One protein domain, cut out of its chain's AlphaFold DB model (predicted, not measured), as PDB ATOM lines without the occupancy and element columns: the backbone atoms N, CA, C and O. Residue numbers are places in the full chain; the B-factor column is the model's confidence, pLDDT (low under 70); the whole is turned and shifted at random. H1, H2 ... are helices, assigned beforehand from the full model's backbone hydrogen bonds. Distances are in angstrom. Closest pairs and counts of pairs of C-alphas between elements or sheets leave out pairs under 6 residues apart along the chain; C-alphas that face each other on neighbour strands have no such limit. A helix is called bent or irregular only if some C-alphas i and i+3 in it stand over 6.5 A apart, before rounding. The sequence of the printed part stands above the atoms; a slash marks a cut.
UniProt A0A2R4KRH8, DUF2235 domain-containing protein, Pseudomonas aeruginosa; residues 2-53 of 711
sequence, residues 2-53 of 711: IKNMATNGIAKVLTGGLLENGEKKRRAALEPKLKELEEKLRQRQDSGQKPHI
ATOM      1  N   ILE A   2     147.993 136.287 108.630       86.12
ATOM      2  CA  ILE A   2     147.525 135.044 109.291       86.12
ATOM      3  C   ILE A   2     147.470 135.165 110.827       86.12
ATOM      4  O   ILE A   2     146.419 134.945 111.415       86.12
ATOM      5  N   LYS A   3     148.547 135.636 111.477       85.50
ATOM      6  CA  LYS A   3     148.571 135.868 112.940       85.50
ATOM      7  C   LYS A   3     147.454 136.796 113.449       85.50
ATOM      8  O   LYS A   3     146.985 136.627 114.565       85.50
ATOM      9  N   ASN A   4     147.010 137.759 112.639       86.31
ATOM     10  CA  ASN A   4     145.938 138.687 113.014       86.31
ATOM     11  C   ASN A   4     144.546 138.063 112.832       86.31
ATOM     12  O   ASN A   4     143.595 138.527 113.451       86.31
ATOM     13  N   MET A   5     144.431 137.043 111.978       87.50
ATOM     14  CA  MET A   5     143.196 136.305 111.703       87.50
ATOM     15  C   MET A   5     142.966 135.165 112.701       87.50
ATOM     16  O   MET A   5     141.822 134.775 112.908       87.50
ATOM     17  N   ALA A   6     144.037 134.640 113.306       83.50
ATOM     18  CA  ALA A   6     143.976 133.550 114.274       83.50
ATOM     19  C   ALA A   6     143.142 133.936 115.503       83.50
ATOM     20  O   ALA A   6     143.308 135.029 116.049       83.50
ATOM     21  N   THR A   7     142.274 133.040 115.961       74.50
ATOM     22  CA  THR A   7     141.660 133.093 117.290       74.50
ATOM     23  C   THR A   7     142.714 132.606 118.275       74.50
ATOM     24  O   THR A   7     143.226 131.499 118.138       74.50
ATOM     25  N   ASN A   8     143.154 133.458 119.200       57.41
ATOM     26  CA  ASN A   8     144.251 133.124 120.111       57.41
ATOM     27  C   ASN A   8     143.815 132.021 121.101       57.41
ATOM     28  O   ASN A   8     143.438 132.315 122.229       57.41
ATOM     29  N   GLY A   9     143.887 130.752 120.686       51.34
ATOM     30  CA  GLY A   9     143.519 129.566 121.474       51.34
ATOM     31  C   GLY A   9     144.443 129.273 122.661       51.34
ATOM     32  O   GLY A   9     144.225 128.311 123.390       51.34
ATOM     33  N   ILE A  10     145.457 130.111 122.905       47.72
ATOM     34  CA  ILE A  10     146.236 130.040 124.139       47.72
ATOM     35  C   ILE A  10     145.357 130.613 125.244       47.72
ATOM     36  O   ILE A  10     145.372 131.813 125.537       47.72
ATOM     37  N   ALA A  11     144.574 129.733 125.864       44.91
ATOM     38  CA  ALA A  11     144.005 129.985 127.167       44.91
ATOM     39  C   ALA A  11     145.129 130.531 128.053       44.91
ATOM     40  O   ALA A  11     146.083 129.827 128.377       44.91
ATOM     41  N   LYS A  12     145.026 131.790 128.485       49.47
ATOM     42  CA  LYS A  12     145.677 132.178 129.731       49.47
ATOM     43  C   LYS A  12     144.933 131.408 130.815       49.47
ATOM     44  O   LYS A  12     143.954 131.900 131.373       49.47
ATOM     45  N   VAL A  13     145.372 130.174 131.061       50.25
ATOM     46  CA  VAL A  13     144.854 129.236 132.073       50.25
ATOM     47  C   VAL A  13     144.691 129.943 133.428       50.25
ATOM     48  O   VAL A  13     143.772 129.658 134.193       50.25
ATOM     49  N   LEU A  14     145.533 130.951 133.678       49.94
ATOM     50  CA  LEU A  14     145.522 131.809 134.859       49.94
ATOM     51  C   LEU A  14     144.422 132.886 134.894       49.94
ATOM     52  O   LEU A  14     144.002 133.258 135.987       49.94
ATOM     53  N   THR A  15     143.948 133.401 133.752       52.22
ATOM     54  CA  THR A  15     142.989 134.531 133.694       52.22
ATOM     55  C   THR A  15     141.621 134.180 133.109       52.22
ATOM     56  O   THR A  15     140.752 135.046 133.068       52.22
ATOM     57  N   GLY A  16     141.409 132.931 132.683       51.44
ATOM     58  CA  GLY A  16     140.192 132.502 131.988       51.44
ATOM     59  C   GLY A  16     140.317 132.656 130.471       51.44
ATOM     60  O   GLY A  16     140.987 133.565 129.981       51.44
ATOM     61  N   GLY A  17     139.723 131.715 129.731       52.06
ATOM     62  CA  GLY A  17     139.828 131.636 128.273       52.06
ATOM     63  C   GLY A  17     139.269 132.881 127.582       52.06
ATOM     64  O   GLY A  17     138.123 133.262 127.812       52.06
ATOM     65  N   LEU A  18     140.080 133.507 126.726       53.88
ATOM     66  CA  LEU A  18     139.634 134.578 125.840       53.88
ATOM     67  C   LEU A  18     139.034 133.924 124.585       53.88
ATOM     68  O   LEU A  18     139.755 133.577 123.654       53.88
ATOM     69  N   LEU A  19     137.718 133.711 124.565       63.25
ATOM     70  CA  LEU A  19     137.012 133.340 123.336       63.25
ATOM     71  C   LEU A  19     136.997 134.559 122.407       63.25
ATOM     72  O   LEU A  19     136.244 135.512 122.604       63.25
ATOM     73  N   GLU A  20     137.878 134.554 121.411       72.56
ATOM     74  CA  GLU A  20     137.899 135.566 120.359       72.56
ATOM     75  C   GLU A  20     136.973 135.160 119.206       72.56
ATOM     76  O   GLU A  20     136.941 134.006 118.787       72.56
ATOM     77  N   ASN A  21     136.235 136.121 118.648       80.62
ATOM     78  CA  ASN A  21     135.372 135.871 117.495       80.62
ATOM     79  C   ASN A  21     136.204 135.860 116.195       80.62
ATOM     80  O   ASN A  21     136.682 136.909 115.746       80.62
ATOM     81  N   GLY A  22     136.363 134.676 115.595       84.38
ATOM     82  CA  GLY A  22     137.167 134.469 114.387       84.38
ATOM     83  C   GLY A  22     136.679 135.243 113.161       84.38
ATOM     84  O   GLY A  22     137.503 135.820 112.455       84.38
ATOM     85  N   GLU A  23     135.363 135.338 112.943       86.94
ATOM     86  CA  GLU A  23     134.764 136.128 111.851       86.94
ATOM     87  C   GLU A  23     135.257 137.579 111.894       86.94
ATOM     88  O   GLU A  23     135.831 138.094 110.927       86.94
ATOM     89  N   LYS A  24     135.106 138.232 113.052       88.38
ATOM     90  CA  LYS A  24     135.485 139.640 113.220       88.38
ATOM     91  C   LYS A  24     136.979 139.852 112.984       88.38
ATOM     92  O   LYS A  24     137.353 140.823 112.327       88.38
ATOM     93  N   LYS A  25     137.831 138.945 113.477       90.88
ATOM     94  CA  LYS A  25     139.289 139.028 113.279       90.88
ATOM     95  C   LYS A  25     139.681 138.833 111.817       90.88
ATOM     96  O   LYS A  25     140.471 139.623 111.298       90.88
ATOM     97  N   ARG A  26     139.108 137.831 111.138       92.88
ATOM     98  CA  ARG A  26     139.341 137.581 109.707       92.88
ATOM     99  C   ARG A  26     138.942 138.787 108.863       92.88
ATOM    100  O   ARG A  26     139.762 139.267 108.080       92.88
ATOM    101  N   ARG A  27     137.735 139.324 109.077       92.19
ATOM    102  CA  ARG A  27     137.234 140.504 108.358       92.19
ATOM    103  C   ARG A  27     138.136 141.717 108.582       92.19
ATOM    104  O   ARG A  27     138.632 142.280 107.611       92.19
ATOM    105  N   ALA A  28     138.428 142.057 109.838       93.31
ATOM    106  CA  ALA A  28     139.259 143.214 110.180       93.31
ATOM    107  C   ALA A  28     140.690 143.120 109.618       93.31
ATOM    108  O   ALA A  28     141.263 144.124 109.198       93.31
ATOM    109  N   ALA A  29     141.279 141.922 109.589       94.69
ATOM    110  CA  ALA A  29     142.628 141.722 109.064       94.69
ATOM    111  C   ALA A  29     142.707 141.822 107.529       94.69
ATOM    112  O   ALA A  29     143.753 142.216 107.005       94.69
ATOM    113  N   LEU A  30     141.636 141.456 106.815       94.69
ATOM    114  CA  LEU A  30     141.578 141.468 105.348       94.69
ATOM    115  C   LEU A  30     141.096 142.806 104.777       94.69
ATOM    116  O   LEU A  30     141.550 143.211 103.705       94.69
ATOM    117  N   GLU A  31     140.219 143.509 105.492       94.00
ATOM    118  CA  GLU A  31     139.539 144.721 105.024       94.00
ATOM    119  C   GLU A  31     140.471 145.798 104.434       94.00
ATOM    120  O   GLU A  31     140.159 146.292 103.346       94.00
ATOM    121  N   PRO A  32     141.635 146.140 105.034       96.25
ATOM    122  CA  PRO A  32     142.525 147.146 104.454       96.25
ATOM    123  C   PRO A  32     143.006 146.768 103.052       96.25
ATOM    124  O   PRO A  32     143.082 147.618 102.165       96.25
ATOM    125  N   LYS A  33     143.303 145.480 102.835       96.38
ATOM    126  CA  LYS A  33     143.797 145.003 101.544       96.38
ATOM    127  C   LYS A  33     142.673 144.881 100.523       96.38
ATOM    128  O   LYS A  33     142.887 145.222  99.364       96.38
ATOM    129  N   LEU A  34     141.487 144.447 100.948       95.50
ATOM    130  CA  LEU A  34     140.307 144.386 100.083       95.50
ATOM    131  C   LEU A  34     139.931 145.775  99.555       95.50
ATOM    132  O   LEU A  34     139.748 145.923  98.351       95.50
ATOM    133  N   LYS A  35     139.933 146.801 100.417       95.94
ATOM    134  CA  LYS A  35     139.689 148.198 100.019       95.94
ATOM    135  C   LYS A  35     140.729 148.721  99.028       95.94
ATOM    136  O   LYS A  35     140.374 149.380  98.058       95.94
ATOM    137  N   GLU A  36     142.012 148.413  99.240       97.50
ATOM    138  CA  GLU A  36     143.078 148.790  98.300       97.50
ATOM    139  C   GLU A  36     142.867 148.154  96.915       97.50
ATOM    140  O   GLU A  36     143.063 148.805  95.889       97.50
ATOM    141  N   LEU A  37     142.487 146.874  96.876       97.44
ATOM    142  CA  LEU A  37     142.254 146.148  95.628       97.44
ATOM    143  C   LEU A  37     141.005 146.651  94.899       97.44
ATOM    144  O   LEU A  37     141.059 146.851  93.688       97.44
ATOM    145  N   GLU A  38     139.923 146.902  95.632       96.12
ATOM    146  CA  GLU A  38     138.683 147.463  95.095       96.12
ATOM    147  C   GLU A  38     138.924 148.850  94.485       96.12
ATOM    148  O   GLU A  38     138.512 149.116  93.356       96.12
ATOM    149  N   GLU A  39     139.690 149.704  95.169       96.94
ATOM    150  CA  GLU A  39     140.059 151.025  94.660       96.94
ATOM    151  C   GLU A  39     140.875 150.938  93.364       96.94
ATOM    152  O   GLU A  39     140.620 151.674  92.409       96.94
ATOM    153  N   LYS A  40     141.828 150.001  93.283       97.12
ATOM    154  CA  LYS A  40     142.583 149.764  92.043       97.12
ATOM    155  C   LYS A  40     141.674 149.283  90.919       97.12
ATOM    156  O   LYS A  40     141.816 149.749  89.794       97.12
ATOM    157  N   LEU A  41     140.746 148.367  91.193       95.69
ATOM    158  CA  LEU A  41     139.791 147.890  90.190       95.69
ATOM    159  C   LEU A  41     138.905 149.028  89.675       95.69
ATOM    160  O   LEU A  41     138.739 149.153  88.461       95.69
ATOM    161  N   ARG A  42     138.439 149.907  90.568       94.88
ATOM    162  CA  ARG A  42     137.692 151.118  90.208       94.88
ATOM    163  C   ARG A  42     138.503 152.039  89.295       94.88
ATOM    164  O   ARG A  42     138.036 152.385  88.219       94.88
ATOM    165  N   GLN A  43     139.749 152.354  89.653       96.56
ATOM    166  CA  GLN A  43     140.623 153.200  88.824       96.56
ATOM    167  C   GLN A  43     140.858 152.616  87.426       96.56
ATOM    168  O   GLN A  43     140.888 153.349  86.435       96.56
ATOM    169  N   ARG A  44     141.017 151.292  87.324       96.31
ATOM    170  CA  ARG A  44     141.177 150.601  86.036       96.31
ATOM    171  C   ARG A  44     139.908 150.670  85.196       96.31
ATOM    172  O   ARG A  44     140.006 150.917  83.998       96.31
ATOM    173  N   GLN A  45     138.748 150.498  85.826       93.31
ATOM    174  CA  GLN A  45     137.450 150.618  85.172       93.31
ATOM    175  C   GLN A  45     137.218 152.045  84.656       93.31
ATOM    176  O   GLN A  45     136.928 152.225  83.475       93.31
ATOM    177  N   ASP A  46     137.427 153.055  85.504       95.56
ATOM    178  CA  ASP A  46     137.199 154.468  85.176       95.56
ATOM    179  C   ASP A  46     138.147 154.975  84.076       95.56
ATOM    180  O   ASP A  46     137.766 155.792  83.240       95.56
ATOM    181  N   SER A  47     139.383 154.463  84.043       96.56
ATOM    182  CA  SER A  47     140.370 154.779  82.999       96.56
ATOM    183  C   SER A  47     140.264 153.901  81.744       96.56
ATOM    184  O   SER A  47     141.015 154.110  80.789       96.56
ATOM    185  N   GLY A  48     139.365 152.909  81.726       94.75
ATOM    186  CA  GLY A  48     139.232 151.949  80.626       94.75
ATOM    187  C   GLY A  48     140.476 151.071  80.409       94.75
ATOM    188  O   GLY A  48     140.727 150.609  79.289       94.75
ATOM    189  N   GLN A  49     141.288 150.857  81.449       96.19
ATOM    190  CA  GLN A  49     142.545 150.120  81.353       96.19
ATOM    191  C   GLN A  49     142.302 148.613  81.167       96.19
ATOM    192  O   GLN A  49     141.759 147.929  82.033       96.19
ATOM    193  N   LYS A  50     142.795 148.059  80.054       94.75
ATOM    194  CA  LYS A  50     142.721 146.620  79.747       94.75
ATOM    195  C   LYS A  50     143.856 145.830  80.431       94.75
ATOM    196  O   LYS A  50     144.923 146.399  80.659       94.75
ATOM    197  N   PRO A  51     143.670 144.528  80.729       94.50
ATOM    198  CA  PRO A  51     142.428 143.754  80.606       94.50
ATOM    199  C   PRO A  51     141.403 144.122  81.689       94.50
ATOM    200  O   PRO A  51     141.785 144.411  82.823       94.50
ATOM    201  N   HIS A  52     140.114 144.063  81.348       92.56
ATOM    202  CA  HIS A  52     139.044 144.178  82.342       92.56
ATOM    203  C   HIS A  52     139.049 142.912  83.200       92.56
ATOM    204  O   HIS A  52     138.987 141.805  82.667       92.56
ATOM    205  N   ILE A  53     139.164 143.071  84.515       93.88
ATOM    206  CA  ILE A  53     139.141 141.943  85.448       93.88
ATOM    207  C   ILE A  53     137.685 141.660  85.786       93.88
ATOM    208  O   ILE A  53     137.005 142.535  86.312       93.88
TER     209      ILE A  53
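AT A GLANCE: This is residues 2 to 53 of the 711 residues of the protein "DUF2235 domain-containing protein" of Pseudomonas aeruginosa (UniProt A0A2R4KRH8). This is a long thin rod: the bent helix H2 makes one half, and residues 6 to 21 make the other as a long loop that runs out and folds back. The short helix H1 packs on arm H2a where the two halves meet, and residues 47 to 53 turn back at the far end of arm H2b. There are 52 printed residues, with two named helices in the order H1, H2 and no named strand; the class is all helix. The whole is extended, with a radius of gyration of the C-alphas of 18.2 A and spans of 58 by 12 by 11 A.

HOW THE PARTS SIT: Start with H2, residues 22 to 46, which by its hydrogen bonds was assigned as one helix but is bent: C-alphas 29 and 32 are 7.1 A apart. Its arms, H2a with residues 22 to 29 and H2b with residues 32 to 46, stand at a steep tilt of 55 degrees. Now look at H1, residues 2 to 5, which touches H2a; their closest C-alphas, those of Met 5 and Arg 26, are 4.5 A apart. H1 and H2b are apart. Residues 31 to 40, which belong to H2, stand free. In H2a and H2b every O i to N i+4 pair is within hydrogen-bond range; H1 is too short for such a pair.

IN THESE COORDINATES: Find C-alpha 22 at (137.167, 134.469, 114.387); from there H2a runs 10.5 A to C-alpha 29. H2b runs 21.3 A from C-alpha 32 to C-alpha 46 at (137.199, 154.468, 85.176). Go back to C-alpha 2 at (147.525, 135.044, 109.291), where H1 begins; it ends at Met 5.

THE WHOLE: The C-alphas of Leu 14 and Gly 48 are the two farthest apart, at 58.2 A. The printed part has no cut, and the link from H1 to H2, 16 residues, is long. Look along that link for the low confidence: residues 8 to 19 are under 70 in pLDDT, while the mean of the printed part is 82.6.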